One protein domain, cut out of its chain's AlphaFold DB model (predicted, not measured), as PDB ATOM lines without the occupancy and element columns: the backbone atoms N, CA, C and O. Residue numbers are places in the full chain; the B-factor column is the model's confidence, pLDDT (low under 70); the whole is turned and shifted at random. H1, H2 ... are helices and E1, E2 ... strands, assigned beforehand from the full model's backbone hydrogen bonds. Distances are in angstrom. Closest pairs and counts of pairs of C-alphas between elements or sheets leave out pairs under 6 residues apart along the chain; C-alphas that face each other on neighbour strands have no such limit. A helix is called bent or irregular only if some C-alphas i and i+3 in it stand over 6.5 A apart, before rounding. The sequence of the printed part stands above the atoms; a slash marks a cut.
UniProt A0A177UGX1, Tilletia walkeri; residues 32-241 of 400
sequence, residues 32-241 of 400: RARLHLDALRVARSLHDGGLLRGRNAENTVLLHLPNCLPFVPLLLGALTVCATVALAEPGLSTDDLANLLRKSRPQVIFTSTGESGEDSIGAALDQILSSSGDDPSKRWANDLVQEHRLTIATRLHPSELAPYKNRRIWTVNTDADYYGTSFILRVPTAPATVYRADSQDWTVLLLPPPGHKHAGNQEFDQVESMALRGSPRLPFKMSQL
ATOM      1  N   ARG A  32     -19.906  55.936 -23.520       81.69
ATOM      2  CA  ARG A  32     -20.011  54.715 -24.330       81.69
ATOM      3  C   ARG A  32     -20.082  53.447 -23.477       81.69
ATOM      4  O   ARG A  32     -20.851  52.539 -23.789       81.69
ATOM      5  N   ALA A  33     -19.312  53.387 -22.387       77.19
ATOM      6  CA  ALA A  33     -19.355  52.270 -21.448       77.19
ATOM      7  C   ALA A  33     -20.731  52.151 -20.783       77.19
ATOM      8  O   ALA A  33     -21.276  51.048 -20.699       77.19
ATOM      9  N   ARG A  34     -21.319  53.280 -20.363       82.00
ATOM     10  CA  ARG A  34     -22.654  53.288 -19.761       82.00
ATOM     11  C   ARG A  34     -23.722  52.862 -20.763       82.00
ATOM     12  O   ARG A  34     -24.520  51.988 -20.443       82.00
ATOM     13  N   LEU A  35     -23.680  53.410 -21.976       85.06
ATOM     14  CA  LEU A  35     -24.594  53.051 -23.059       85.06
ATOM     15  C   LEU A  35     -24.556  51.547 -23.358       85.06
ATOM     16  O   LEU A  35     -25.600  50.906 -23.450       85.06
ATOM     17  N   HIS A  36     -23.355  50.974 -23.478       83.00
ATOM     18  CA  HIS A  36     -23.178  49.542 -23.711       83.00
ATOM     19  C   HIS A  36     -23.772  48.699 -22.578       83.00
ATOM     20  O   HIS A  36     -24.478  47.723 -22.824       83.00
ATOM     21  N   LEU A  37     -23.506  49.087 -21.331       81.94
ATOM     22  CA  LEU A  37     -23.988  48.380 -20.153       81.94
ATOM     23  C   LEU A  37     -25.520  48.431 -20.045       81.94
ATOM     24  O   LEU A  37     -26.144  47.402 -19.781       81.94
ATOM     25  N   ASP A  38     -26.135  49.587 -20.293       86.69
ATOM     26  CA  ASP A  38     -27.592  49.727 -20.272       86.69
ATOM     27  C   ASP A  38     -28.252  48.954 -21.419       86.69
ATOM     28  O   ASP A  38     -29.222  48.236 -21.181       86.69
ATOM     29  N   ALA A  39     -27.670  48.969 -22.622       89.19
ATOM     30  CA  ALA A  39     -28.131  48.132 -23.731       89.19
ATOM     31  C   ALA A  39     -28.104  46.634 -23.380       89.19
ATOM     32  O   ALA A  39     -29.040  45.898 -23.688       89.19
ATOM     33  N   LEU A  40     -27.070  46.167 -22.677       84.94
ATOM     34  CA  LEU A  40     -26.974  44.774 -22.236       84.94
ATOM     35  C   LEU A  40     -27.973  44.417 -21.133       84.94
ATOM     36  O   LEU A  40     -28.470  43.291 -21.096       84.94
ATOM     37  N   ARG A  41     -28.289  45.356 -20.238       86.19
ATOM     38  CA  ARG A  41     -29.348  45.159 -19.240       86.19
ATOM     39  C   ARG A  41     -30.714  45.060 -19.907       86.19
ATOM     40  O   ARG A  41     -31.463  44.144 -19.576       86.19
ATOM     41  N   VAL A  42     -30.990  45.931 -20.880       91.06
ATOM     42  CA  VAL A  42     -32.196  45.851 -21.714       91.06
ATOM     43  C   VAL A  42     -32.249  44.504 -22.434       91.06
ATOM     44  O   VAL A  42     -33.255  43.810 -22.340       91.06
ATOM     45  N   ALA A  43     -31.157  44.080 -23.075       89.12
ATOM     46  CA  ALA A  43     -31.066  42.789 -23.756       89.12
ATOM     47  C   ALA A  43     -31.393  41.609 -22.822       89.12
ATOM     48  O   ALA A  43     -32.244  40.780 -23.136       89.12
ATOM     49  N   ARG A  44     -30.779  41.568 -21.632       87.62
ATOM     50  CA  ARG A  44     -31.080  40.564 -20.598       87.62
ATOM     51  C   ARG A  44     -32.565  40.562 -20.250       87.62
ATOM     52  O   ARG A  44     -33.184  39.511 -20.180       87.62
ATOM     53  N   SER A  45     -33.136  41.732 -20.014       89.12
ATOM     54  CA  SER A  45     -34.539  41.887 -19.638       89.12
ATOM     55  C   SER A  45     -35.501  41.430 -20.741       89.12
ATOM     56  O   SER A  45     -36.472  40.730 -20.460       89.12
ATOM     57  N   LEU A  46     -35.185  41.732 -22.003       90.69
ATOM     58  CA  LEU A  46     -35.947  41.274 -23.164       90.69
ATOM     59  C   LEU A  46     -35.889  39.747 -23.336       90.69
ATOM     60  O   LEU A  46     -36.923  39.119 -23.564       90.69
ATOM     61  N   HIS A  47     -34.699  39.157 -23.204       87.69
ATOM     62  CA  HIS A  47     -34.463  37.730 -23.427       87.69
ATOM     63  C   HIS A  47     -34.774  36.872 -22.189       87.69
ATOM     64  O   HIS A  47     -35.707  36.072 -22.196       87.69
ATOM     65  N   ASP A  48     -34.036  37.061 -21.093       83.31
ATOM     66  CA  ASP A  48     -34.138  36.239 -19.878       83.31
ATOM     67  C   ASP A  48     -35.401  36.554 -19.070       83.31
ATOM     68  O   ASP A  48     -35.907  35.703 -18.338       83.31
ATOM     69  N   GLY A  49     -35.932  37.772 -19.208       81.81
ATOM     70  CA  GLY A  49     -37.219  38.152 -18.631       81.81
ATOM     71  C   GLY A  49     -38.427  37.568 -19.371       81.81
ATOM     72  O   GLY A  49     -39.556  37.693 -18.890       81.81
ATOM     73  N   GLY A  50     -38.210  36.910 -20.518       85.69
ATOM     74  CA  GLY A  50     -39.258  36.255 -21.300       85.69
ATOM     75  C   GLY A  50     -40.232  37.220 -21.980       85.69
ATOM     76  O   GLY A  50     -41.365  36.828 -22.264       85.69
ATOM     77  N   LEU A  51     -39.814  38.472 -22.207       87.75
ATOM     78  CA  LEU A  51     -40.599  39.461 -22.953       87.75
ATOM     79  C   LEU A  51     -40.638  39.110 -24.442       87.75
ATOM     80  O   LEU A  51     -41.675  39.262 -25.083       87.75
ATOM     81  N   LEU A  52     -39.525  38.592 -24.965       87.25
ATOM     82  CA  LEU A  52     -39.450  38.048 -26.311       87.25
ATOM     83  C   LEU A  52     -39.667  36.533 -26.277       87.25
ATOM     84  O   LEU A  52     -38.917  35.786 -25.646       87.25
ATOM     85  N   ARG A  53     -40.731  36.072 -26.935       70.75
ATOM     86  CA  ARG A  53     -41.225  34.690 -26.889       70.75
ATOM     87  C   ARG A  53     -40.880  33.968 -28.193       70.75
ATOM     88  O   ARG A  53     -41.761  33.720 -29.002       70.75
ATOM     89  N   GLY A  54     -39.615  33.611 -28.419       61.47
ATOM     90  CA  GLY A  54     -39.267  32.827 -29.611       61.47
ATOM     91  C   GLY A  54     -37.782  32.750 -29.947       61.47
ATOM     92  O   GLY A  54     -36.972  33.520 -29.432       61.47
ATOM     93  N   ARG A  55     -37.432  31.815 -30.845       54.09
ATOM     94  CA  ARG A  55     -36.107  31.742 -31.483       54.09
ATOM     95  C   ARG A  55     -35.998  32.866 -32.521       54.09
ATOM     96  O   ARG A  55     -36.449  32.678 -33.640       54.09
ATOM     97  N   ASN A  56     -35.408  33.992 -32.120       53.38
ATOM     98  CA  ASN A  56     -34.875  35.162 -32.850       53.38
ATOM     99  C   ASN A  56     -35.618  35.720 -34.094       53.38
ATOM    100  O   ASN A  56     -35.803  36.925 -34.161       53.38
ATOM    101  N   ALA A  57     -36.062  34.916 -35.062       50.78
ATOM    102  CA  ALA A  57     -36.568  35.383 -36.359       50.78
ATOM    103  C   ALA A  57     -37.982  36.009 -36.337       50.78
ATOM    104  O   ALA A  57     -38.384  36.614 -37.325       50.78
ATOM    105  N   GLU A  58     -38.730  35.885 -35.234       66.75
ATOM    106  CA  GLU A  58     -40.111  36.400 -35.094       66.75
ATOM    107  C   GLU A  58     -40.253  37.471 -33.996       66.75
ATOM    108  O   GLU A  58     -41.353  37.933 -33.678       66.75
ATOM    109  N   ASN A  59     -39.141  37.851 -33.365       88.50
ATOM    110  CA  ASN A  59     -39.154  38.778 -32.243       88.50
ATOM    111  C   ASN A  59     -39.041  40.209 -32.766       88.50
ATOM    112  O   ASN A  59     -37.948  40.669 -33.082       88.50
ATOM    113  N   THR A  60     -40.167  40.917 -32.828       93.44
ATOM    114  CA  THR A  60     -40.196  42.331 -33.219       93.44
ATOM    115  C   THR A  60     -40.334  43.239 -31.998       93.44
ATOM    116  O   THR A  60     -41.223  43.043 -31.166       93.44
ATOM    117  N   VAL A  61     -39.484  44.259 -31.913       96.75
ATOM    118  CA  VAL A  61     -39.560  45.361 -30.946       96.75
ATOM    119  C   VAL A  61     -39.904  46.641 -31.698       96.75
ATOM    120  O   VAL A  61     -39.236  46.971 -32.672       96.75
ATOM    121  N   LEU A  62     -40.924  47.373 -31.259       97.81
ATOM    122  CA  LEU A  62     -41.254  48.695 -31.790       97.81
ATOM    123  C   LEU A  62     -40.659  49.782 -30.892       97.81
ATOM    124  O   LEU A  62     -40.924  49.789 -29.691       97.81
ATOM    125  N   LEU A  63     -39.904  50.713 -31.475       98.00
ATOM    126  CA  LEU A  63     -39.548  51.985 -30.850       98.00
ATOM    127  C   LEU A  63     -40.397  53.091 -31.479       98.00
ATOM    128  O   LEU A  63     -40.161  53.507 -32.613       98.00
ATOM    129  N   HIS A  64     -41.394  53.542 -30.730       96.69
ATOM    130  CA  HIS A  64     -42.257  54.669 -31.049       96.69
ATOM    131  C   HIS A  64     -41.854  55.856 -30.164       96.69
ATOM    132  O   HIS A  64     -42.510  56.196 -29.185       96.69
ATOM    133  N   LEU A  65     -40.675  56.413 -30.436       94.44
ATOM    134  CA  LEU A  65     -40.011  57.372 -29.554       94.44
ATOM    135  C   LEU A  65     -39.444  58.538 -30.365       94.44
ATOM    136  O   LEU A  65     -38.972  58.323 -31.484       94.44
ATOM    137  N   PRO A  66     -39.431  59.763 -29.811       91.31
ATOM    138  CA  PRO A  66     -38.672  60.849 -30.405       91.31
ATOM    139  C   PRO A  66     -37.175  60.646 -30.130       91.31
ATOM    140  O   PRO A  66     -36.763  59.742 -29.393       91.31
ATOM    141  N   ASN A  67     -36.346  61.541 -30.667       90.50
ATOM    142  CA  ASN A  67     -34.933  61.611 -30.306       90.50
ATOM    143  C   ASN A  67     -34.801  61.865 -28.795       90.50
ATOM    144  O   ASN A  67     -35.133  62.942 -28.302       90.50
ATOM    145  N   CYS A  68     -34.335  60.864 -28.054       89.56
ATOM    146  CA  CYS A  68     -34.183  60.923 -26.604       89.56
ATOM    147  C   CYS A  68     -33.085  59.954 -26.152       89.56
ATOM    148  O   CYS A  68     -32.816  58.956 -26.820       89.56
ATOM    149  N   LEU A  69     -32.454  60.211 -25.001       89.31
ATOM    150  CA  LEU A  69     -31.371  59.350 -24.502       89.31
ATOM    151  C   LEU A  69     -31.761  57.863 -24.386       89.31
ATOM    152  O   LEU A  69     -30.935  57.034 -24.768       89.31
ATOM    153  N   PRO A  70     -32.977  57.487 -23.931       92.06
ATOM    154  CA  PRO A  70     -33.395  56.083 -23.858       92.06
ATOM    155  C   PRO A  70     -33.497  55.355 -25.204       92.06
ATOM    156  O   PRO A  70     -33.386  54.130 -25.233       92.06
ATOM    157  N   PHE A  71     -33.657  56.065 -26.325       94.88
ATOM    158  CA  PHE A  71     -33.829  55.440 -27.641       94.88
ATOM    159  C   PHE A  71     -32.671  54.497 -27.991       94.88
ATOM    160  O   PHE A  71     -32.880  53.355 -28.393       94.88
ATOM    161  N   VAL A  72     -31.429  54.956 -27.816       94.00
ATOM    162  CA  VAL A  72     -30.233  54.213 -28.233       94.00
ATOM    163  C   VAL A  72     -29.973  52.953 -27.392       94.00
ATOM    164  O   VAL A  72     -29.743  51.905 -27.995       94.00
ATOM    165  N   PRO A  73     -30.013  52.962 -26.043       93.62
ATOM    166  CA  PRO A  73     -29.876  51.726 -25.273       93.62
ATOM    167  C   PRO A  73     -31.013  50.735 -25.555       93.62
ATOM    168  O   PRO A  73     -30.751  49.533 -25.605       93.62
ATOM    169  N   LEU A  74     -32.243  51.204 -25.806       96.81
ATOM    170  CA  LEU A  74     -33.362  50.338 -26.196       96.81
ATOM    171  C   LEU A  74     -33.134  49.687 -27.568       96.81
ATOM    172  O   LEU A  74     -33.240  48.466 -27.695       96.81
ATOM    173  N   LEU A  75     -32.732  50.482 -28.565       96.56
ATOM    174  CA  LEU A  75     -32.339  50.022 -29.900       96.56
ATOM    175  C   LEU A  75     -31.236  48.964 -29.827       96.56
ATOM    176  O   LEU A  75     -31.363  47.871 -30.378       96.56
ATOM    177  N   LEU A  76     -30.144  49.284 -29.135       93.12
ATOM    178  CA  LEU A  76     -28.988  48.406 -29.018       93.12
ATOM    179  C   LEU A  76     -29.314  47.137 -28.225       93.12
ATOM    180  O   LEU A  76     -28.834  46.061 -28.584       93.12
ATOM    181  N   GLY A  77     -30.143  47.229 -27.186       91.94
ATOM    182  CA  GLY A  77     -30.605  46.074 -26.421       91.94
ATOM    183  C   GLY A  77     -31.449  45.116 -27.260       91.94
ATOM    184  O   GLY A  77     -31.178  43.915 -27.259       91.94
ATOM    185  N   ALA A  78     -32.398  45.643 -28.040       93.50
ATOM    186  CA  ALA A  78     -33.217  44.860 -28.965       93.50
ATOM    187  C   ALA A  78     -32.370  44.178 -30.055       93.50
ATOM    188  O   ALA A  78     -32.495  42.974 -30.286       93.50
ATOM    189  N   LEU A  79     -31.430  44.907 -30.665       90.38
ATOM    190  CA  LEU A  79     -30.506  44.320 -31.637       90.38
ATOM    191  C   LEU A  79     -29.616  43.252 -31.006       90.38
ATOM    192  O   LEU A  79     -29.359  42.234 -31.638       90.38
ATOM    193  N   THR A  80     -29.167  43.455 -29.762       87.00
ATOM    194  CA  THR A  80     -28.302  42.498 -29.056       87.00
ATOM    195  C   THR A  80     -28.976  41.136 -28.935       87.00
ATOM    196  O   THR A  80     -28.313  40.130 -29.155       87.00
ATOM    197  N   VAL A  81     -30.290  41.097 -28.686       86.75
ATOM    198  CA  VAL A  81     -31.103  39.864 -28.646       86.75
ATOM    199  C   VAL A  81     -31.590  39.395 -30.020       86.75
ATOM    200  O   VAL A  81     -32.452  38.524 -30.101       86.75
ATOM    201  N   CYS A  82     -31.020  39.939 -31.100       87.62
ATOM    202  CA  CYS A  82     -31.359  39.618 -32.487       87.62
ATOM    203  C   CYS A  82     -32.840  39.853 -32.827       87.62
ATOM    204  O   CYS A  82     -33.390  39.136 -33.658       87.62
ATOM    205  N   ALA A  83     -33.486  40.822 -32.172       90.50
ATOM    206  CA  ALA A  83     -34.844  41.220 -32.510       90.50
ATOM    207  C   ALA A  83     -34.853  42.137 -33.739       90.50
ATOM    208  O   ALA A  83     -33.965  42.977 -33.911       90.50
ATOM    209  N   THR A  84     -35.906  42.029 -34.548       93.31
ATOM    210  CA  THR A  84     -36.238  43.032 -35.557       93.31
ATOM    211  C   THR A  84     -36.722  44.298 -34.859       93.31
ATOM    212  O   THR A  84     -37.624  44.244 -34.026       93.31
ATOM    213  N   VAL A  85     -36.156  45.453 -35.206       96.12
ATOM    214  CA  VAL A  85     -36.552  46.739 -34.631       96.12
ATOM    215  C   VAL A  85     -37.407  47.516 -35.626       96.12
ATOM    216  O   VAL A  85     -36.915  48.013 -36.638       96.12
ATOM    217  N   ALA A  86     -38.699  47.625 -35.341       96.38
ATOM    218  CA  ALA A  86     -39.582  48.555 -36.026       96.38
ATOM    219  C   ALA A  86     -39.429  49.950 -35.416       96.38
ATOM    220  O   ALA A  86     -39.392  50.095 -34.196       96.38
ATOM    221  N   LEU A  87     -39.334  50.969 -36.261       96.12
ATOM    222  CA  LEU A  87     -39.167  52.354 -35.843       96.12
ATOM    223  C   LEU A  87     -40.339  53.193 -36.336       96.12
ATOM    224  O   LEU A  87     -40.715  53.118 -37.507       96.12
ATOM    225  N   ALA A  88     -40.884  54.011 -35.444       93.94
ATOM    226  CA  ALA A  88     -41.940  54.959 -35.757       93.94
ATOM    227  C   ALA A  88     -41.691  56.285 -35.038       93.94
ATOM    228  O   ALA A  88     -41.181  56.320 -33.918       93.94
ATOM    229  N   GLU A  89     -42.003  57.386 -35.711       89.50
ATOM    230  CA  GLU A  89     -41.957  58.714 -35.103       89.50
ATOM    231  C   GLU A  89     -43.272  58.969 -34.349       89.50
ATOM    232  O   GLU A  89     -44.324  58.642 -34.892       89.50
ATOM    233  N   PRO A  90     -43.247  59.579 -33.147       88.81
ATOM    234  CA  PRO A  90     -44.460  59.892 -32.385       88.81
ATOM    235  C   PRO A  90     -45.497  60.744 -33.127       88.81
ATOM    236  O   PRO A  90     -46.681  60.688 -32.822       88.81
ATOM    237  N   GLY A  91     -45.058  61.543 -34.106       86.19
ATOM    238  CA  GLY A  91     -45.935  62.369 -34.944       86.19
ATOM    239  C   GLY A  91     -46.580  61.629 -36.121       86.19
ATOM    240  O   GLY A  91     -47.165  62.271 -36.989       86.19
ATOM    241  N   LEU A  92     -46.425  60.306 -36.207       89.19
ATOM    242  CA  LEU A  92     -47.018  59.497 -37.264       89.19
ATOM    243  C   LEU A  92     -48.551  59.504 -37.160       89.19
ATOM    244  O   LEU A  92     -49.109  59.477 -36.063       89.19
ATOM    245  N   SER A  93     -49.242  59.511 -38.304       92.12
ATOM    246  CA  SER A  93     -50.705  59.442 -38.316       92.12
ATOM    247  C   SER A  93     -51.203  58.129 -37.700       92.12
ATOM    248  O   SER A  93     -50.547  57.088 -37.810       92.12
ATOM    249  N   THR A  94     -52.390  58.152 -37.089       94.31
ATOM    250  CA  THR A  94     -53.014  56.950 -36.513       94.31
ATOM    251  C   THR A  94     -53.157  55.833 -37.550       94.31
ATOM    252  O   THR A  94     -52.863  54.677 -37.247       94.31
ATOM    253  N   ASP A  95     -53.508  56.184 -38.792       93.38
ATOM    254  CA  ASP A  95     -53.651  55.245 -39.909       93.38
ATOM    255  C   ASP A  95     -52.325  54.549 -40.245       93.38
ATOM    256  O   ASP A  95     -52.265  53.321 -40.392       93.38
ATOM    257  N   ASP A  96     -51.243  55.321 -40.345       92.75
ATOM    258  CA  ASP A  96     -49.916  54.798 -40.664       92.75
ATOM    259  C   ASP A  96     -49.348  53.965 -39.515       92.75
ATOM    260  O   ASP A  96     -48.755  52.907 -39.754       92.75
ATOM    261  N   LEU A  97     -49.577  54.393 -38.271       94.69
ATOM    262  CA  LEU A  97     -49.196  53.643 -37.080       94.69
ATOM    263  C   LEU A  97     -49.970  52.322 -36.995       94.69
ATOM    264  O   LEU A  97     -49.366  51.270 -36.788       94.69
ATOM    265  N   ALA A  98     -51.280  52.331 -37.251       94.50
ATOM    266  CA  ALA A  98     -52.093  51.119 -37.323       94.50
ATOM    267  C   ALA A  98     -51.582  50.173 -38.421       94.50
ATOM    268  O   ALA A  98     -51.449  48.967 -38.204       94.50
ATOM    269  N   ASN A  99     -51.229  50.707 -39.593       92.44
ATOM    270  CA  ASN A  99     -50.642  49.926 -40.681       92.44
ATOM    271  C   ASN A  99     -49.289  49.310 -40.306       92.44
ATOM    272  O   ASN A  99     -49.046  48.142 -40.628       92.44
ATOM    273  N   LEU A 100     -48.423  50.048 -39.607       93.12
ATOM    274  CA  LEU A 100     -47.175  49.508 -39.076       93.12
ATOM    275  C   LEU A 100     -47.443  48.388 -38.074       93.12
ATOM    276  O   LEU A 100     -46.840  47.321 -38.187       93.12
ATOM    277  N   LEU A 101     -48.340  48.598 -37.110       94.69
ATOM    278  CA  LEU A 101     -48.665  47.619 -36.073       94.69
ATOM    279  C   LEU A 101     -49.237  46.326 -36.674       94.69
ATOM    280  O   LEU A 101     -48.799  45.239 -36.295       94.69
ATOM    281  N   ARG A 102     -50.123  46.421 -37.681       92.69
ATOM    282  CA  ARG A 102     -50.641  45.252 -38.424       92.69
ATOM    283  C   ARG A 102     -49.526  44.430 -39.066       92.69
ATOM    284  O   ARG A 102     -49.566  43.201 -39.004       92.69
ATOM    285  N   LYS A 103     -48.551  45.106 -39.685       89.75
ATOM    286  CA  LYS A 103     -47.441  44.474 -40.416       89.75
ATOM    287  C   LYS A 103     -46.374  43.902 -39.486       89.75
ATOM    288  O   LYS A 103     -45.891  42.801 -39.712       89.75
ATOM    289  N   SER A 104     -45.986  44.663 -38.469       91.38
ATOM    290  CA  SER A 104     -44.833  44.356 -37.616       91.38
ATOM    291  C   SER A 104     -45.183  43.498 -36.400       91.38
ATOM    292  O   SER A 104     -44.308  42.797 -35.894       91.38
ATOM    293  N   ARG A 105     -46.446  43.540 -35.940       93.19
ATOM    294  CA  ARG A 105     -46.989  42.798 -34.785       93.19
ATOM    295  C   ARG A 105     -46.005  42.710 -33.611       93.19
ATOM    296  O   ARG A 105     -45.712  41.605 -33.144       93.19
ATOM    297  N   PRO A 106     -45.485  43.850 -33.124       94.44
ATOM    298  CA  PRO A 106     -44.410  43.871 -32.145       94.44
ATOM    299  C   PRO A 106     -44.773  43.072 -30.895       94.44
ATOM    300  O   PRO A 106     -45.898  43.126 -30.394       94.44
ATOM    301  N   GLN A 107     -43.809  42.314 -30.383       93.38
ATOM    302  CA  GLN A 107     -43.922  41.639 -29.093       93.38
ATOM    303  C   GLN A 107     -43.750  42.635 -27.949       93.38
ATOM    304  O   GLN A 107     -44.457  42.527 -26.952       93.38
ATOM    305  N   VAL A 108     -42.868  43.619 -28.131       95.50
ATOM    306  CA  VAL A 108     -42.602  44.693 -27.171       95.50
ATOM    307  C   VAL A 108     -42.671  46.039 -27.889       95.50
ATOM    308  O   VAL A 108     -42.131  46.185 -28.982       95.50
ATOM    309  N   ILE A 109     -43.327  47.017 -27.275       97.25
ATOM    310  CA  ILE A 109     -43.473  48.393 -27.741       97.25
ATOM    311  C   ILE A 109     -42.879  49.308 -26.677       97.25
ATOM    312  O   ILE A 109     -43.274  49.250 -25.516       97.25
ATOM    313  N   PHE A 110     -41.957  50.167 -27.089       97.75
ATOM    314  CA  PHE A 110     -41.483  51.300 -26.309       97.75
ATOM    315  C   PHE A 110     -42.104  52.565 -26.879       97.75
ATOM    316  O   PHE A 110     -41.947  52.824 -28.071       97.75
ATOM    317  N   THR A 111     -42.809  53.331 -26.053       96.62
ATOM    318  CA  THR A 111     -43.509  54.548 -26.482       96.62
ATOM    319  C   THR A 111     -43.332  55.686 -25.480       96.62
ATOM    320  O   THR A 111     -42.986  55.440 -24.322       96.62
ATOM    321  N   SER A 112     -43.520  56.936 -25.905       93.44
ATOM    322  CA  SER A 112     -43.532  58.078 -24.985       93.44
ATOM    323  C   SER A 112     -44.776  58.062 -24.088       93.44
ATOM    324  O   SER A 112     -45.804  57.488 -24.433       93.44
ATOM    325  N   THR A 113     -44.704  58.681 -22.912       90.88
ATOM    326  CA  THR A 113     -45.890  58.882 -22.060       90.88
ATOM    327  C   THR A 113     -46.840  59.931 -22.650       90.88
ATOM    328  O   THR A 113     -46.378  60.937 -23.191       90.88
ATOM    329  N   GLY A 114     -48.151  59.751 -22.463       88.44
ATOM    330  CA  GLY A 114     -49.179  60.739 -22.824       88.44
ATOM    331  C   GLY A 114     -49.587  60.743 -24.303       88.44
ATOM    332  O   GLY A 114     -49.413  59.746 -25.005       88.44
ATOM    333  N   GLU A 115     -50.110  61.886 -24.766       87.31
ATOM    334  CA  GLU A 115     -50.834  62.021 -26.045       87.31
ATOM    335  C   GLU A 115     -50.012  61.579 -27.263       87.31
ATOM    336  O   GLU A 115     -50.479  60.826 -28.116       87.31
ATOM    337  N   SER A 116     -48.747  62.001 -27.318       85.56
ATOM    338  CA  SER A 116     -47.855  61.681 -28.438       85.56
ATOM    339  C   SER A 116     -47.437  60.208 -28.505       85.56
ATOM    340  O   SER A 116     -46.883  59.793 -29.519       85.56
ATOM    341  N   GLY A 117     -47.672  59.408 -27.459       92.00
ATOM    342  CA  GLY A 117     -47.100  58.067 -27.342       92.00
ATOM    343  C   GLY A 117     -48.085  56.971 -26.952       92.00
ATOM    344  O   GLY A 117     -48.398  56.113 -27.774       92.00
ATOM    345  N   GLU A 118     -48.516  56.907 -25.694       91.69
ATOM    346  CA  GLU A 118     -49.441  55.859 -25.239       91.69
ATOM    347  C   GLU A 118     -50.817  56.005 -25.897       91.69
ATOM    348  O   GLU A 118     -51.359  55.021 -26.407       91.69
ATOM    349  N   ASP A 119     -51.348  57.229 -25.950       92.50
ATOM    350  CA  ASP A 119     -52.691  57.479 -26.482       92.50
ATOM    351  C   ASP A 119     -52.747  57.235 -27.996       92.50
ATOM    352  O   ASP A 119     -53.712  56.654 -28.496       92.50
ATOM    353  N   SER A 120     -51.690  57.597 -28.732       94.06
ATOM    354  CA  SER A 120     -51.587  57.338 -30.173       94.06
ATOM    355  C   SER A 120     -51.493  55.842 -30.491       94.06
ATOM    356  O   SER A 120     -52.156  55.365 -31.417       94.06
ATOM    357  N   ILE A 121     -50.758  55.064 -29.685       95.50
ATOM    358  CA  ILE A 121     -50.751  53.596 -29.772       95.50
ATOM    359  C   ILE A 121     -52.148  53.034 -29.478       95.50
ATOM    360  O   ILE A 121     -52.618  52.165 -30.216       95.50
ATOM    361  N   GLY A 122     -52.831  53.538 -28.446       94.56
ATOM    362  CA  GLY A 122     -54.207  53.157 -28.119       94.56
ATOM    363  C   GLY A 122     -55.172  53.399 -29.281       94.56
ATOM    364  O   GLY A 122     -55.859  52.474 -29.715       94.56
ATOM    365  N   ALA A 123     -55.149  54.604 -29.856       94.88
ATOM    366  CA  ALA A 123     -55.979  54.977 -30.998       94.88
ATOM    367  C   ALA A 123     -55.714  54.094 -32.231       94.88
ATOM    368  O   ALA A 123     -56.651  53.642 -32.893       94.88
ATOM    369  N   ALA A 124     -54.444  53.789 -32.518       95.81
ATOM    370  CA  ALA A 124     -54.074  52.908 -33.622       95.81
ATOM    371  C   ALA A 124     -54.571  51.466 -33.404       95.81
ATOM    372  O   ALA A 124     -55.037  50.817 -34.345       95.81
ATOM    373  N   LEU A 125     -54.523  50.956 -32.169       95.75
ATOM    374  CA  LEU A 125     -55.062  49.636 -31.829       95.75
ATOM    375  C   LEU A 125     -56.588  49.592 -31.944       95.75
ATOM    376  O   LEU A 125     -57.122  48.650 -32.537       95.75
ATOM    377  N   ASP A 126     -57.288  50.615 -31.456       95.25
ATOM    378  CA  ASP A 126     -58.743  50.728 -31.582       95.25
ATOM    379  C   ASP A 126     -59.176  50.780 -33.054       95.25
ATOM    380  O   ASP A 126     -60.166  50.150 -33.439       95.25
ATOM    381  N   GLN A 127     -58.396  51.435 -33.917       95.31
ATOM    382  CA  GLN A 127     -58.625  51.429 -35.360       95.31
ATOM    383  C   GLN A 127     -58.436  50.035 -35.985       95.31
ATOM    384  O   GLN A 127     -59.203  49.640 -36.869       95.31
ATOM    385  N   ILE A 128     -57.439  49.258 -35.546       95.69
ATOM    386  CA  ILE A 128     -57.269  47.862 -35.987       95.69
ATOM    387  C   ILE A 128     -58.484  47.031 -35.582       95.69
ATOM    388  O   ILE A 128     -59.031  46.307 -36.417       95.69
ATOM    389  N   LEU A 129     -58.949  47.166 -34.341       95.69
ATOM    390  CA  LEU A 129     -60.117  46.440 -33.842       95.69
ATOM    391  C   LEU A 129     -61.410  46.822 -34.573       95.69
ATOM    392  O   LEU A 129     -62.217  45.944 -34.883       95.69
ATOM    393  N   SER A 130     -61.563  48.103 -34.907       94.56
ATOM    394  CA  SER A 130     -62.747  48.664 -35.574       94.56
ATOM    395  C   SER A 130     -62.771  48.455 -37.092       94.56
ATOM    396  O   SER A 130     -63.787  48.722 -37.732       94.56
ATOM    397  N   SER A 131     -61.669  47.986 -37.687       92.19
ATOM    398  CA  SER A 131     -61.592  47.711 -39.126       92.19
ATOM    399  C   SER A 131     -62.663  46.704 -39.568       92.19
ATOM    400  O   SER A 131     -63.024  45.785 -38.830       92.19
ATOM    401  N   SER A 132     -63.206  46.855 -40.776       84.19
ATOM    402  CA  SER A 132     -64.189  45.912 -41.313       84.19
ATOM    403  C   SER A 132     -63.518  44.626 -41.820       84.19
ATOM    404  O   SER A 132     -62.388  44.643 -42.300       84.19
ATOM    405  N   GLY A 133     -64.216  43.490 -41.710       85.81
ATOM    406  CA  GLY A 133     -63.733  42.187 -42.189       85.81
ATOM    407  C   GLY A 133     -62.920  41.373 -41.173       85.81
ATOM    408  O   GLY A 133     -62.790  41.742 -40.003       85.81
ATOM    409  N   ASP A 134     -62.411  40.228 -41.629       84.56
ATOM    410  CA  ASP A 134     -61.605  39.284 -40.844       84.56
ATOM    411  C   ASP A 134     -60.110  39.649 -40.939       84.56
ATOM    412  O   ASP A 134     -59.332  38.998 -41.633       84.56
ATOM    413  N   ASP A 135     -59.710  40.771 -40.319       86.62
ATOM    414  CA  ASP A 135     -58.293  41.151 -40.218       86.62
ATOM    415  C   ASP A 135     -57.599  40.232 -39.190       86.62
ATOM    416  O   ASP A 135     -57.906  40.312 -37.993       86.62
ATOM    417  N   PRO A 136     -56.627  39.391 -39.602       86.94
ATOM    418  CA  PRO A 136     -55.932  38.463 -38.704       86.94
ATOM    419  C   PRO A 136     -55.176  39.171 -37.567       86.94
ATOM    420  O   PRO A 136     -54.826  38.552 -36.562       86.94
ATOM    421  N   SER A 137     -54.926  40.474 -37.703       90.38
ATOM    422  CA  SER A 137     -54.247  41.302 -36.705       90.38
ATOM    423  C   SER A 137     -55.163  41.683 -35.537       90.38
ATOM    424  O   SER A 137     -54.658  42.061 -34.482       90.38
ATOM    425  N   LYS A 138     -56.491  41.533 -35.669       93.06
ATOM    426  CA  LYS A 138     -57.461  41.866 -34.610       93.06
ATOM    427  C   LYS A 138     -57.254  41.070 -33.337       93.06
ATOM    428  O   LYS A 138     -57.351  41.633 -32.254       93.06
ATOM    429  N   ARG A 139     -56.943  39.775 -33.447       91.81
ATOM    430  CA  ARG A 139     -56.684  38.937 -32.268       91.81
ATOM    431  C   ARG A 139     -55.467  39.447 -31.497       91.81
ATOM    432  O   ARG A 139     -55.557  39.670 -30.298       91.81
ATOM    433  N   TRP A 140     -54.368  39.692 -32.209       92.56
ATOM    434  CA  TRP A 140     -53.147  40.255 -31.629       92.56
ATOM    435  C   TRP A 140     -53.394  41.634 -31.001       92.56
ATOM    436  O   TRP A 140     -52.938  41.880 -29.885       92.56
ATOM    437  N   ALA A 141     -54.142  42.509 -31.683       93.81
ATOM    438  CA  ALA A 141     -54.465  43.841 -31.185       93.81
ATOM    439  C   ALA A 141     -55.352  43.771 -29.936       93.81
ATOM    440  O   ALA A 141     -55.101  44.483 -28.972       93.81
ATOM    441  N   ASN A 142     -56.342  42.874 -29.917       93.75
ATOM    442  CA  ASN A 142     -57.219  42.686 -28.767       93.75
ATOM    443  C   ASN A 142     -56.426  42.199 -27.553       93.75
ATOM    444  O   ASN A 142     -56.568  42.770 -26.478       93.75
ATOM    445  N   ASP A 143     -55.550  41.207 -27.731       90.88
ATOM    446  CA  ASP A 143     -54.686  40.710 -26.656       90.88
ATOM    447  C   ASP A 143     -53.821  41.848 -26.079       90.88
ATOM    448  O   ASP A 143     -53.762  42.030 -24.863       90.88
ATOM    449  N   LEU A 144     -53.222  42.675 -26.945       91.19
ATOM    450  CA  LEU A 144     -52.398  43.813 -26.532       91.19
ATOM    451  C   LEU A 144     -53.210  44.911 -25.819       91.19
ATOM    452  O   LEU A 144     -52.750  45.451 -24.816       91.19
ATOM    453  N   VAL A 145     -54.422  45.224 -26.292       91.31
ATOM    454  CA  VAL A 145     -55.323  46.197 -25.651       91.31
ATOM    455  C   VAL A 145     -55.748  45.721 -24.266       91.31
ATOM    456  O   VAL A 145     -55.745  46.517 -23.327       91.31
ATOM    457  N   GLN A 146     -56.087  44.439 -24.105       89.06
ATOM    458  CA  GLN A 146     -56.439  43.892 -22.791       89.06
ATOM    459  C   GLN A 146     -55.255  43.981 -21.822       89.06
ATOM    460  O   GLN A 146     -55.419  44.445 -20.695       89.06
ATOM    461  N   GLU A 147     -54.048  43.618 -22.262       84.62
ATOM    462  CA  GLU A 147     -52.832  43.736 -21.448       84.62
ATOM    463  C   GLU A 147     -52.500  45.195 -21.090       84.62
ATOM    464  O   GLU A 147     -52.130  45.489 -19.948       84.62
ATOM    465  N   HIS A 148     -52.663  46.124 -22.034       84.06
ATOM    466  CA  HIS A 148     -52.431  47.546 -21.799       84.06
ATOM    467  C   HIS A 148     -53.437  48.127 -20.799       84.06
ATOM    468  O   HIS A 148     -53.029  48.759 -19.825       84.06
ATOM    469  N   ARG A 149     -54.735  47.834 -20.964       82.69
ATOM    470  CA  ARG A 149     -55.796  48.256 -20.031       82.69
ATOM    471  C   ARG A 149     -55.584  47.700 -18.632       82.69
ATOM    472  O   ARG A 149     -55.697  48.448 -17.665       82.69
ATOM    473  N   LEU A 150     -55.237  46.415 -18.523       80.00
ATOM    474  CA  LEU A 150     -54.862  45.815 -17.245       80.00
ATOM    475  C   LEU A 150     -53.685  46.565 -16.637       80.00
ATOM    476  O   LEU A 150     -53.715  46.888 -15.456       80.00
ATOM    477  N   THR A 151     -52.675  46.916 -17.432       75.81
ATOM    478  CA  THR A 151     -51.520  47.598 -16.859       75.81
ATOM    479  C   THR A 151     -51.835  49.023 -16.401       75.81
ATOM    480  O   THR A 151     -51.433  49.397 -15.299       75.81
ATOM    481  N   ILE A 152     -52.620  49.786 -17.169       76.81
ATOM    482  CA  ILE A 152     -53.124  51.099 -16.738       76.81
ATOM    483  C   ILE A 152     -53.916  50.959 -15.433       76.81
ATOM    484  O   ILE A 152     -53.672  51.712 -14.492       76.81
ATOM    485  N   ALA A 153     -54.802  49.964 -15.325       74.62
ATOM    486  CA  ALA A 153     -55.547  49.707 -14.094       74.62
ATOM    487  C   ALA A 153     -54.611  49.390 -12.910       74.62
ATOM    488  O   ALA A 153     -54.805  49.896 -11.808       74.62
ATOM    489  N   THR A 154     -53.534  48.633 -13.138       69.44
ATOM    490  CA  THR A 154     -52.559  48.302 -12.085       69.44
ATOM    491  C   THR A 154     -51.682  49.475 -11.648       69.44
ATOM    492  O   THR A 154     -51.142  49.425 -10.543       69.44
ATOM    493  N   ARG A 155     -51.578  50.565 -12.431       73.12
ATOM    494  CA  ARG A 155     -50.958  51.820 -11.950       73.12
ATOM    495  C   ARG A 155     -51.710  52.378 -10.736       73.12
ATOM    496  O   ARG A 155     -51.097  52.978  -9.861       73.12
ATOM    497  N   LEU A 156     -53.019  52.131 -10.657       69.69
ATOM    498  CA  LEU A 156     -53.861  52.517  -9.522       69.69
ATOM    499  C   LEU A 156     -53.776  51.511  -8.358       69.69
ATOM    500  O   LEU A 156     -54.007  51.882  -7.208       69.69
ATOM    501  N   HIS A 157     -53.397  50.255  -8.637       70.06
ATOM    502  CA  HIS A 157     -53.329  49.159  -7.663       70.06
ATOM    503  C   HIS A 157     -52.026  48.341  -7.796       70.06
ATOM    504  O   HIS A 157     -52.011  47.277  -8.423       70.06
ATOM    505  N   PRO A 158     -50.920  48.777  -7.154       64.38
ATOM    506  CA  PRO A 158     -49.600  48.142  -7.282       64.38
ATOM    507  C   PRO A 158     -49.519  46.667  -6.845       64.38
ATOM    508  O   PRO A 158     -48.540  45.987  -7.149       64.38
ATOM    509  N   SER A 159     -50.513  46.152  -6.117       60.25
ATOM    510  CA  SER A 159     -50.605  44.737  -5.730       60.25
ATOM    511  C   SER A 159     -51.006  43.809  -6.881       60.25
ATOM    512  O   SER A 159     -50.795  42.604  -6.779       60.25
ATOM    513  N   GLU A 160     -51.562  44.346  -7.969       61.47
ATOM    514  CA  GLU A 160     -52.152  43.572  -9.070       61.47
ATOM    515  C   GLU A 160     -51.294  43.574 -10.340       61.47
ATOM    516  O   GLU A 160     -51.757  43.209 -11.417       61.47
ATOM    517  N   LEU A 161     -50.027  43.982 -10.227       68.75
ATOM    518  CA  LEU A 161     -49.126  44.128 -11.363       68.75
ATOM    519  C   LEU A 161     -49.108  42.885 -12.255       68.75
ATOM    520  O   LEU A 161     -48.781  41.780 -11.809       68.75
ATOM    521  N   ALA A 162     -49.357  43.100 -13.549       70.25
ATOM    522  CA  ALA A 162     -49.211  42.056 -14.550       70.25
ATOM    523  C   ALA A 162     -47.814  41.409 -14.428       70.25
ATOM    524  O   ALA A 162     -46.811  42.130 -14.245       70.25
ATOM    525  N   PRO A 163     -47.718  40.065 -14.538       80.31
ATOM    526  CA  PRO A 163     -46.441  39.369 -14.518       80.31
ATOM    527  C   PRO A 163     -45.477  39.997 -15.521       80.31
ATOM    528  O   PRO A 163     -45.878  40.306 -16.638       80.31
ATOM    529  N   TYR A 164     -44.207  40.148 -15.143       81.94
ATOM    530  CA  TYR A 164     -43.188  40.825 -15.956       81.94
ATOM    531  C   TYR A 164     -43.203  40.384 -17.431       81.94
ATOM    532  O   TYR A 164     -43.326  41.214 -18.321       81.94
ATOM    533  N   LYS A 165     -43.219  39.069 -17.679       84.06
ATOM    534  CA  LYS A 165     -43.266  38.434 -19.012       84.06
ATOM    535  C   LYS A 165     -44.512  38.737 -19.868       84.06
ATOM    536  O   LYS A 165     -44.576  38.320 -21.024       84.06
ATOM    537  N   ASN A 166     -45.538  39.360 -19.292       84.31
ATOM    538  CA  ASN A 166     -46.771  39.755 -19.980       84.31
ATOM    539  C   ASN A 166     -46.800  41.260 -20.288       84.31
ATOM    540  O   ASN A 166     -47.762  41.743 -20.867       84.31
ATOM    541  N   ARG A 167     -45.772  42.023 -19.893       87.56
ATOM    542  CA  ARG A 167     -45.715  43.464 -20.149       87.56
ATOM    543  C   ARG A 167     -45.174  43.719 -21.546       87.56
ATOM    544  O   ARG A 167     -43.994  43.503 -21.811       87.56
ATOM    545  N   ARG A 168     -46.044  44.180 -22.438       90.62
ATOM    546  CA  ARG A 168     -45.689  44.413 -23.844       90.62
ATOM    547  C   ARG A 168     -45.535  45.878 -24.208       90.62
ATOM    548  O   ARG A 168     -44.873  46.152 -25.195       90.62
ATOM    549  N   ILE A 169     -46.091  46.800 -23.428       93.38
ATOM    550  CA  ILE A 169     -45.933  48.242 -23.638       93.38
ATOM    551  C   ILE A 169     -45.105  48.802 -22.487       93.38
ATOM    552  O   ILE A 169     -45.378  48.508 -21.324       93.38
ATOM    553  N   TRP A 170     -44.070  49.555 -22.835       94.38
ATOM    554  CA  TRP A 170     -43.150  50.208 -21.917       94.38
ATOM    555  C   TRP A 170     -43.089  51.689 -22.255       94.38
ATOM    556  O   TRP A 170     -43.052  52.069 -23.429       94.38
ATOM    557  N   THR A 171     -43.060  52.517 -21.224       93.06
ATOM    558  CA  THR A 171     -43.133  53.964 -21.341       93.06
ATOM    559  C   THR A 171     -41.774  54.616 -21.158       93.06
ATOM    560  O   THR A 171     -40.922  54.171 -20.385       93.06
ATOM    561  N   VAL A 172     -41.574  55.707 -21.888       92.38
ATOM    562  CA  VAL A 172     -40.441  56.611 -21.737       92.38
ATOM    563  C   VAL A 172     -40.991  58.008 -21.491       92.38
ATOM    564  O   VAL A 172     -41.624  58.602 -22.361       92.38
ATOM    565  N   ASN A 173     -40.724  58.559 -20.314       89.38
ATOM    566  CA  ASN A 173     -40.956  59.970 -20.061       89.38
ATOM    567  C   ASN A 173     -39.823  60.772 -20.712       89.38
ATOM    568  O   ASN A 173     -38.727  60.887 -20.170       89.38
ATOM    569  N   THR A 174     -40.077  61.324 -21.893       85.81
ATOM    570  CA  THR A 174     -39.075  62.059 -22.679       85.81
ATOM    571  C   THR A 174     -38.613  63.355 -22.022       85.81
ATOM    572  O   THR A 174     -37.592  63.905 -22.428       85.81
ATOM    573  N   ASP A 175     -39.338  63.833 -21.009       81.19
ATOM    574  CA  ASP A 175     -38.969  65.005 -20.222       81.19
ATOM    575  C   ASP A 175     -38.178  64.667 -18.959       81.19
ATOM    576  O   ASP A 175     -37.625  65.569 -18.326       81.19
ATOM    577  N   ALA A 176     -38.100  63.386 -18.590       81.06
ATOM    578  CA  ALA A 176     -37.347  62.951 -17.430       81.06
ATOM    579  C   ALA A 176     -35.838  62.983 -17.698       81.06
ATOM    580  O   ALA A 176     -35.332  62.461 -18.695       81.06
ATOM    581  N   ASP A 177     -35.100  63.532 -16.737       75.38
ATOM    582  CA  ASP A 177     -33.644  63.537 -16.740       75.38
ATOM    583  C   ASP A 177     -33.091  62.185 -16.256       75.38
ATOM    584  O   ASP A 177     -32.579  62.058 -15.147       75.38
ATOM    585  N   TYR A 178     -33.226  61.138 -17.077       76.25
ATOM    586  CA  TYR A 178     -32.809  59.775 -16.710       76.25
ATOM    587  C   TYR A 178     -31.303  59.631 -16.421       76.25
ATOM    588  O   TYR A 178     -30.893  58.639 -15.815       76.25
ATOM    589  N   TYR A 179     -30.484  60.579 -16.887       74.62
ATOM    590  CA  TYR A 179     -29.022  60.473 -16.897       74.62
ATOM    591  C   TYR A 179     -28.282  61.704 -16.362       74.62
ATOM    592  O   TYR A 179     -27.056  61.667 -16.258       74.62
ATOM    593  N   GLY A 180     -28.969  62.803 -16.075       63.38
ATOM    594  CA  GLY A 180     -28.341  64.055 -15.683       63.38
ATOM    595  C   GLY A 180     -28.232  64.256 -14.178       63.38
ATOM    596  O   GLY A 180     -28.164  63.328 -13.371       63.38
ATOM    597  N   THR A 181     -28.105  65.524 -13.802       52.81
ATOM    598  CA  THR A 181     -27.618  65.960 -12.483       52.81
ATOM    599  C   THR A 181     -28.628  65.766 -11.356       52.81
ATOM    600  O   THR A 181     -28.235  65.761 -10.186       52.81
ATOM    601  N   SER A 182     -29.907  65.584 -11.693       43.41
ATOM    602  CA  SER A 182     -31.006  65.536 -10.721       43.41
ATOM    603  C   SER A 182     -31.410  64.117 -10.322       43.41
ATOM    604  O   SER A 182     -32.070  63.930  -9.300       43.41
ATOM    605  N   PHE A 183     -31.005  63.101 -11.086       47.38
ATOM    606  CA  PHE A 183     -31.479  61.732 -10.915       47.38
ATOM    607  C   PHE A 183     -30.279  60.767 -10.852       47.38
ATOM    608  O   PHE A 183     -29.554  60.552 -11.815       47.38
ATOM    609  N   ILE A 184     -30.079  60.154  -9.681       44.75
ATOM    610  CA  ILE A 184     -29.380  58.865  -9.476       44.75
ATOM    611  C   ILE A 184     -27.838  58.865  -9.345       44.75
ATOM    612  O   ILE A 184     -27.311  57.914  -8.777       44.75
ATOM    613  N   LEU A 185     -27.070  59.894  -9.720       38.78
ATOM    614  CA  LEU A 185     -25.592  59.775  -9.639       38.78
ATOM    615  C   LEU A 185     -24.926  60.091  -8.283       38.78
ATOM    616  O   LEU A 185     -23.710  59.961  -8.179       38.78
ATOM    617  N   ARG A 186     -25.657  60.464  -7.222       38.69
ATOM    618  CA  ARG A 186     -25.023  60.747  -5.907       38.69
ATOM    619  C   ARG A 186     -25.255  59.717  -4.814       38.69
ATOM    620  O   ARG A 186     -24.643  59.837  -3.757       38.69
ATOM    621  N   VAL A 187     -26.107  58.719  -5.027       35.56
ATOM    622  CA  VAL A 187     -26.410  57.760  -3.964       35.56
ATOM    623  C   VAL A 187     -26.509  56.348  -4.556       35.56
ATOM    624  O   VAL A 187     -27.553  56.000  -5.104       35.56
ATOM    625  N   PRO A 188     -25.472  55.500  -4.389       39.91
ATOM    626  CA  PRO A 188     -25.512  54.061  -4.705       39.91
ATOM    627  C   PRO A 188     -26.611  53.295  -3.946       39.91
ATOM    628  O   PRO A 188     -26.846  52.116  -4.180       39.91
ATOM    629  N   THR A 189     -27.262  53.968  -2.997       37.06
ATOM    630  CA  THR A 189     -28.342  53.477  -2.144       37.06
ATOM    631  C   THR A 189     -29.642  54.262  -2.325       37.06
ATOM    632  O   THR A 189     -30.503  54.167  -1.450       37.06
ATOM    633  N   ALA A 190     -29.802  55.064  -3.394       34.50
ATOM    634  CA  ALA A 190     -31.089  55.696  -3.680       34.50
ATOM    635  C   ALA A 190     -32.130  54.573  -3.766       34.50
ATOM    636  O   ALA A 190     -31.987  53.676  -4.602       34.50
ATOM    637  N   PRO A 191     -33.106  54.535  -2.845       34.88
ATOM    638  CA  PRO A 191     -33.950  53.372  -2.700       34.88
ATOM    639  C   PRO A 191     -34.667  53.112  -4.019       34.88
ATOM    640  O   PRO A 191     -35.074  54.037  -4.725       34.88
ATOM    641  N   ALA A 192     -34.883  51.831  -4.309       40.94
ATOM    642  CA  ALA A 192     -35.711  51.315  -5.395       40.94
ATOM    643  C   ALA A 192     -37.156  51.880  -5.422       40.94
ATOM    644  O   ALA A 192     -38.002  51.351  -6.126       40.94
ATOM    645  N   THR A 193     -37.469  52.903  -4.627       37.25
ATOM    646  CA  THR A 193     -38.736  53.617  -4.512       37.25
ATOM    647  C   THR A 193     -38.942  54.672  -5.596       37.25
ATOM    648  O   THR A 193     -40.091  54.960  -5.900       37.25
ATOM    649  N   VAL A 194     -37.891  55.219  -6.220       40.97
ATOM    650  CA  VAL A 194     -38.066  56.187  -7.328       40.97
ATOM    651  C   VAL A 194     -38.383  55.472  -8.652       40.97
ATOM    652  O   VAL A 194     -39.230  55.925  -9.411       40.97
ATOM    653  N   TYR A 195     -37.835  54.268  -8.852       49.28
ATOM    654  CA  TYR A 195     -38.162  53.346  -9.956       49.28
ATOM    655  C   TYR A 195     -39.555  52.685  -9.850       49.28
ATOM    656  O   TYR A 195     -39.867  51.780 -10.620       49.28
ATOM    657  N   ARG A 196     -40.377  53.052  -8.855       51.09
ATOM    658  CA  ARG A 196     -41.620  52.338  -8.497       51.09
ATOM    659  C   ARG A 196     -42.918  53.074  -8.813       51.09
ATOM    660  O   ARG A 196     -43.969  52.494  -8.563       51.09
ATOM    661  N   ALA A 197     -42.875  54.304  -9.329       60.25
ATOM    662  CA  ALA A 197     -44.110  55.027  -9.638       60.25
ATOM    663  C   ALA A 197     -44.843  54.411 -10.842       60.25
ATOM    664  O   ALA A 197     -46.046  54.183 -10.764       60.25
ATOM    665  N   ASP A 198     -44.112  54.067 -11.910       76.00
ATOM    666  CA  ASP A 198     -44.662  53.342 -13.056       76.00
ATOM    667  C   ASP A 198     -43.877  52.053 -13.312       76.00
ATOM    668  O   ASP A 198     -42.695  52.058 -13.644       76.00
ATOM    669  N   SER A 199     -44.558  50.921 -13.165       79.00
ATOM    670  CA  SER A 199     -43.980  49.601 -13.412       79.00
ATOM    671  C   SER A 199     -43.694  49.316 -14.896       79.00
ATOM    672  O   SER A 199     -43.038  48.312 -15.199       79.00
ATOM    673  N   GLN A 200     -44.214  50.161 -15.795       86.88
ATOM    674  CA  GLN A 200     -43.948  50.130 -17.233       86.88
ATOM    675  C   GLN A 200     -42.853  51.099 -17.674       86.88
ATOM    676  O   GLN A 200     -42.489  51.063 -18.849       86.88
ATOM    677  N   ASP A 201     -42.287  51.911 -16.778       88.94
ATOM    678  CA  ASP A 201     -41.172  52.770 -17.167       88.94
ATOM    679  C   ASP A 201     -39.993  51.904 -17.642       88.94
ATOM    680  O   ASP A 201     -39.621  50.902 -17.020       88.94
ATOM    681  N   TRP A 202     -39.407  52.279 -18.778       92.00
ATOM    682  CA  TRP A 202     -38.346  51.516 -19.429       92.00
ATOM    683  C   TRP A 202     -37.132  51.271 -18.514       92.00
ATOM    684  O   TRP A 202     -36.427  50.273 -18.685       92.00
ATOM    685  N   THR A 203     -36.887  52.134 -17.519       88.12
ATOM    686  CA  THR A 203     -35.778  51.976 -16.567       88.12
ATOM    687  C   THR A 203     -35.907  50.720 -15.712       88.12
ATOM    688  O   THR A 203     -34.895  50.190 -15.253       88.12
ATOM    689  N   VAL A 204     -37.111  50.160 -15.568       86.19
ATOM    690  CA  VAL A 204     -37.327  48.854 -14.929       86.19
ATOM    691  C   VAL A 204     -36.570  47.745 -15.673       86.19
ATOM    692  O   VAL A 204     -36.127  46.782 -15.047       86.19
ATOM    693  N   LEU A 205     -36.334  47.884 -16.983       88.75
ATOM    694  CA  LEU A 205     -35.526  46.938 -17.761       88.75
ATOM    695  C   LEU A 205     -34.034  46.991 -17.417       88.75
ATOM    696  O   LEU A 205     -33.301  46.050 -17.731       88.75
ATOM    697  N   LEU A 206     -33.565  48.057 -16.768       85.69
ATOM    698  CA  LEU A 206     -32.184  48.141 -16.296       85.69
ATOM    699  C   LEU A 206     -31.955  47.236 -15.076       85.69
ATOM    700  O   LEU A 206     -30.844  46.738 -14.852       85.69
ATOM    701  N   LEU A 207     -33.022  46.944 -14.331       82.25
ATOM    702  CA  LEU A 207     -33.006  46.047 -13.184       82.25
ATOM    703  C   LEU A 207     -33.075  44.575 -13.634       82.25
ATOM    704  O   LEU A 207     -33.590  44.272 -14.713       82.25
ATOM    705  N   PRO A 208     -32.517  43.627 -12.857       77.19
ATOM    706  CA  PRO A 208     -32.686  42.207 -13.144       77.19
ATOM    707  C   PRO A 208     -34.171  41.812 -13.138       77.19
ATOM    708  O   PRO A 208     -34.901  42.252 -12.247       77.19
ATOM    709  N   PRO A 209     -34.627  40.959 -14.076       80.06
ATOM    710  CA  PRO A 209     -36.021  40.541 -14.098       80.06
ATOM    711  C   PRO A 209     -36.381  39.741 -12.829       80.06
ATOM    712  O   PRO A 209     -35.509  39.080 -12.243       80.06
ATOM    713  N   PRO A 210     -37.651  39.765 -12.381       77.94
ATOM    714  CA  PRO A 210     -38.084  39.029 -11.194       77.94
ATOM    715  C   PRO A 210     -37.747  37.534 -11.285       77.94
ATOM    716  O   PRO A 210     -37.995  36.894 -12.303       77.94
ATOM    717  N   GLY A 211     -37.180  36.970 -10.214       71.69
ATOM    718  CA  GLY A 211     -36.760  35.561 -10.167       71.69
ATOM    719  C   GLY A 211     -35.395  35.265 -10.806       71.69
ATOM    720  O   GLY A 211     -34.930  34.127 -10.753       71.69
ATOM    721  N   HIS A 212     -34.712  36.264 -11.374       71.62
ATOM    722  CA  HIS A 212     -33.356  36.090 -11.892       71.62
ATOM    723  C   HIS A 212     -32.342  35.890 -10.753       71.62
ATOM    724  O   HIS A 212     -32.418  36.553  -9.720       71.62
ATOM    725  N   LYS A 213     -31.317  35.045 -10.958       67.31
ATOM    726  CA  LYS A 213     -30.289  34.711  -9.939       67.31
ATOM    727  C   LYS A 213     -29.548  35.923  -9.356       67.31
ATOM    728  O   LYS A 213     -28.963  35.826  -8.288       67.31
ATOM    729  N   HIS A 214     -29.574  37.048 -10.067       61.81
ATOM    730  CA  HIS A 214     -28.906  38.294  -9.686       61.81
ATOM    731  C   HIS A 214     -29.886  39.367  -9.187       61.81
ATOM    732  O   HIS A 214     -29.476  40.503  -8.995       61.81
ATOM    733  N   ALA A 215     -31.167  39.040  -8.976       55.47
ATOM    734  CA  ALA A 215     -32.176  39.992  -8.499       55.47
ATOM    735  C   ALA A 215     -31.872  40.566  -7.100       55.47
ATOM    736  O   ALA A 215     -32.431  41.595  -6.739       55.47
ATOM    737  N   GLY A 216     -30.970  39.936  -6.336       48.59
ATOM    738  CA  GLY A 216     -30.450  40.452  -5.063       48.59
ATOM    739  C   GLY A 216     -29.032  41.038  -5.121       48.59
ATOM    740  O   GLY A 216     -28.567  41.559  -4.112       48.59
ATOM    741  N   ASN A 217     -28.333  40.966  -6.261       46.78
ATOM    742  CA  ASN A 217     -26.931  41.382  -6.356       46.78
ATOM    743  C   ASN A 217     -26.810  42.800  -6.929       46.78
ATOM    744  O   ASN A 217     -27.049  43.025  -8.115       46.78
ATOM    745  N   GLN A 218     -26.322  43.725  -6.098       50.19
ATOM    746  CA  GLN A 218     -25.930  45.099  -6.459       50.19
ATOM    747  C   GLN A 218     -24.698  45.177  -7.386       50.19
ATOM    748  O   GLN A 218     -24.216  46.268  -7.677       50.19
ATOM    749  N   GLU A 219     -24.160  44.050  -7.874       45.16
ATOM    750  CA  GLU A 219     -23.004  44.031  -8.793       45.16
ATOM    751  C   GLU A 219     -23.244  44.852 -10.069       45.16
ATOM    752  O   GLU A 219     -22.292  45.314 -10.691       45.16
ATOM    753  N   PHE A 220     -24.505  45.078 -10.444       48.06
ATOM    754  CA  PHE A 220     -24.843  45.940 -11.567       48.06
ATOM    755  C   PHE A 220     -24.670  47.432 -11.255       48.06
ATOM    756  O   PHE A 220     -24.429  48.182 -12.194       48.06
ATOM    757  N   ASP A 221     -24.769  47.882 -10.004       47.88
ATOM    758  CA  ASP A 221     -24.824  49.312  -9.655       47.88
ATOM    759  C   ASP A 221     -23.449  49.997  -9.622       47.88
ATOM    760  O   ASP A 221     -23.361  51.225  -9.595       47.88
ATOM    761  N   GLN A 222     -22.354  49.237  -9.697       48.09
ATOM    762  CA  GLN A 222     -21.001  49.783  -9.597       48.09
ATOM    763  C   GLN A 222     -20.366  50.049 -10.968       48.09
ATOM    764  O   GLN A 222     -19.368  49.437 -11.351       48.09
ATOM    765  N   VAL A 223     -20.914  51.015 -11.707       44.53
ATOM    766  CA  VAL A 223     -20.293  51.500 -12.956       44.53
ATOM    767  C   VAL A 223     -18.888  52.079 -12.694       44.53
ATOM    768  O   VAL A 223     -17.995  51.905 -13.521       44.53
ATOM    769  N   GLU A 224     -18.647  52.672 -11.516       41.41
ATOM    770  CA  GLU A 224     -17.323  53.177 -11.109       41.41
ATOM    771  C   GLU A 224     -16.303  52.074 -10.774       41.41
ATOM    772  O   GLU A 224     -15.111  52.258 -11.020       41.41
ATOM    773  N   SER A 225     -16.719  50.914 -10.248       38.28
ATOM    774  CA  SER A 225     -15.763  49.867  -9.837       38.28
ATOM    775  C   SER A 225     -15.363  48.933 -10.985       38.28
ATOM    776  O   SER A 225     -14.244  48.414 -10.997       38.28
ATOM    777  N   MET A 226     -16.226  48.773 -11.999       38.84
ATOM    778  CA  MET A 226     -15.921  48.011 -13.221       38.84
ATOM    779  C   MET A 226     -14.862  48.695 -14.094       38.84
ATOM    780  O   MET A 226     -14.105  48.037 -14.801       38.84
ATOM    781  N   ALA A 227     -14.765  50.015 -13.992       41.38
ATOM    782  CA  ALA A 227     -13.794  50.852 -14.681       41.38
ATOM    783  C   ALA A 227     -12.331  50.621 -14.252       41.38
ATOM    784  O   ALA A 227     -11.409  50.851 -15.032       41.38
ATOM    785  N   LEU A 228     -12.110  50.142 -13.024       39.41
ATOM    786  CA  LEU A 228     -10.780  49.949 -12.437       39.41
ATOM    787  C   LEU A 228     -10.234  48.516 -12.589       39.41
ATOM    788  O   LEU A 228      -9.064  48.284 -12.292       39.41
ATOM    789  N   ARG A 229     -11.044  47.537 -13.024       36.25
ATOM    790  CA  ARG A 229     -10.683  46.099 -12.985       36.25
ATOM    791  C   ARG A 229     -10.882  45.334 -14.299       36.25
ATOM    792  O   ARG A 229     -11.217  44.151 -14.282       36.25
ATOM    793  N   GLY A 230     -10.586  45.970 -15.431       43.94
ATOM    794  CA  GLY A 230     -10.576  45.301 -16.736       43.94
ATOM    795  C   GLY A 230     -11.968  44.910 -17.244       43.94
ATOM    796  O   GLY A 230     -12.977  45.227 -16.620       43.94
ATOM    797  N   SER A 231     -11.997  44.271 -18.422       40.69
ATOM    798  CA  SER A 231     -13.188  44.015 -19.245       40.69
ATOM    799  C   SER A 231     -14.440  43.706 -18.418       40.69
ATOM    800  O   SER A 231     -14.387  42.795 -17.582       40.69
ATOM    801  N   PRO A 232     -15.567  44.407 -18.652       44.34
ATOM    802  CA  PRO A 232     -16.776  44.215 -17.872       44.34
ATOM    803  C   PRO A 232     -17.143  42.731 -17.880       44.34
ATOM    804  O   PRO A 232     -17.336  42.140 -18.944       44.34
ATOM    805  N   ARG A 233     -17.202  42.103 -16.699       41.78
ATOM    806  CA  ARG A 233     -17.734  40.745 -16.576       41.78
ATOM    807  C   ARG A 233     -19.214  40.825 -16.906       41.78
ATOM    808  O   ARG A 233     -20.016  41.143 -16.039       41.78
ATOM    809  N   LEU A 234     -19.549  40.595 -18.172       47.69
ATOM    810  CA  LEU A 234     -20.921  40.542 -18.646       47.69
ATOM    811  C   LEU A 234     -21.617  39.358 -17.957       47.69
ATOM    812  O   LEU A 234     -21.242  38.210 -18.198       47.69
ATOM    813  N   PRO A 235     -22.610  39.604 -17.089       45.38
ATOM    814  CA  PRO A 235     -23.354  38.533 -16.422       45.38
ATOM    815  C   PRO A 235     -24.310  37.829 -17.395       45.38
ATOM    816  O   PRO A 235     -24.702  36.686 -17.171       45.38
ATOM    817  N   PHE A 236     -24.632  38.495 -18.507       50.81
ATOM    818  CA  PHE A 236     -25.267  37.909 -19.675       50.81
ATOM    819  C   PHE A 236     -24.184  37.374 -20.616       50.81
ATOM    820  O   PHE A 236     -23.395  38.138 -21.184       50.81
ATOM    821  N   LYS A 237     -24.120  36.052 -20.785       54.09
ATOM    822  CA  LYS A 237     -23.215  35.449 -21.763       54.09
ATOM    823  C   LYS A 237     -23.775  35.718 -23.157       54.09
ATOM    824  O   LYS A 237     -24.562  34.926 -23.656       54.09
ATOM    825  N   MET A 238     -23.313  36.786 -23.814       54.31
ATOM    826  CA  MET A 238     -23.588  37.027 -25.243       54.31
ATOM    827  C   MET A 238     -23.289  35.791 -26.109       54.31
ATOM    828  O   MET A 238     -23.932  35.597 -27.131       54.31
ATOM    829  N   SER A 239     -22.376  34.911 -25.675       54.25
ATOM    830  CA  SER A 239     -22.089  33.628 -26.329       54.25
ATOM    831  C   SER A 239     -23.254  32.629 -26.348       54.25
ATOM    832  O   SER A 239     -23.165  31.626 -27.048       54.25
ATOM    833  N   GLN A 240     -24.321  32.865 -25.581       58.28
ATOM    834  CA  GLN A 240     -25.543  32.059 -25.604       58.28
ATOM    835  C   GLN A 240     -26.542  32.530 -26.665       58.28
ATOM    836  O   GLN A 240     -27.445  31.774 -27.019       58.28
ATOM    837  N   LEU A 241     -26.376  33.744 -27.200       63.31
ATOM    838  CA  LEU A 241     -27.181  34.222 -28.313       63.31
ATOM    839  C   LEU A 241     -26.579  33.733 -29.626       63.31
ATOM    840  O   LEU A 241     -25.395  33.917 -29.906       63.31
TER     841      LEU A 241
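AT A GLANCE: This is residues 32 to 241 of the 400 residues of a protein of Tilletia walkeri (UniProt A0A177UGX1). A small parallel four-stranded sheet forms the core of three layers, helices on both faces of a sheet: H3 and H4 cover one face, H2 the other, with H1 packed on H2 and H6 beside E4 on H2's side. H5 folds back from H4 and grazes the sheet, while long stretches without a named element and the short H7 extend the far side beyond H1 and H6. The printed part has 210 residues, with seven named helices and four named strands in the order H1 E1 H2 E2 H3 E3 H4 H5 E4 H6 H7; the sheet's order is E2 E1 E3 E4. The class is mixed, helices and strands, with under half of the residues, 101 of 210, in named elements. The whole is compact by its radius of gyration of the C-alphas, 17.4 A, yet elongated in outline, with spans of 61 by 36 by 32 A.

IN THESE COORDINATES: The strands are E1, residues 60 to 64, 12.7 A long; E2, residues 84 to 88, 13.2 A; E3, residues 108 to 112, 13.6 A; and E4, residues 169 to 172, 10.2 A. C-alpha 60 is at (-40.196, 42.331, -33.219). The helices are H1, residues 32 to 47, 22.3 A; H2, residues 71 to 80, 14.1 A; H3, residues 94 to 104, 15.1 A; H4, residues 115 to 130, 20.3 A; H5, residues 137 to 156, 29.4 A; H6, residues 202 to 206, 7.7 A; and H7, residues 223 to 226, 5.6 A. H1 begins at C-alpha 32, (-20.011, 54.715, -24.330), and H7 ends at C-alpha 226, (-15.921, 48.011, -13.221). H4 is only just irregular: C-alphas 116 and 119 are 6.7 A apart.

HOW THE PARTS SIT: E1 and E3 are parallel inner strands at 4 degrees, with N 62 and O 108 2.8 A apart, within hydrogen-bond range. The edge strand E2 is parallel to E1 at 21 degrees, with N 61 and O 84 at 2.8 A; the edge strand E4 is parallel to E3 at 33 degrees, with N 170 and O 109 at 2.8 A. E1, H2, E2 and E3, H4, H5, E4 are strand-helix-strand units, two parallel neighbour strands with helices between; E2, H3, E3 is a split one, with E1 between its strands, and the three crossovers are right-handed. H2 runs along the strands at a height over the sheet of 9.4 A. On the opposite face, H3 lies over E2 and E1 at 10.2 A, and H4 over E3 at 11.2 A. H3 and H4 touch, closest at the C-alphas of Ala 98 and Ala 124, 4.6 A, and are only just about perpendicular at 72 degrees. H4 and H5 form a helical hairpin at a steep tilt of 42 degrees, opposite ways; residues 122 to 129 of H4 touch residues 137 to 145 of H5, closest at the C-alphas of Leu 129 and Lys 138, 5.3 A. H5 only grazes the sheet, with residues 144 to 151. H6, on the same face as H2, lies over none of the strands. H1 is not on the sheet; it touches H2, closest at the C-alphas of Ala 39 and Gly 77, 4.2 A, at a steep tilt of 58 degrees, the same way. H1 also touches H6, closest at the C-alphas of Arg 41 and Leu 206, 5.1 A. H7 touches no helix. Every O i to N i+4 pair is within hydrogen-bond range in H1, H2 and H3, against 10 of 12 in H4, 15 of 16 in H5 and 0 of 1 in H6, where 2 of 2 O i to N i+3 pairs are; H7 is too short for an i+4 pair.

THE WHOLE: The C-alphas farthest apart, those of Gly 133 and Leu 228, are 61.2 A apart, and the printed part has no cut. The long links are H1 to E1, H5 to E4, E4 to H6, 29 residues, and H6 to H7. The mean pLDDT of the printed part is 77.7; 58 residues are under 70, among them residues 180 to 197 and 213 to 241.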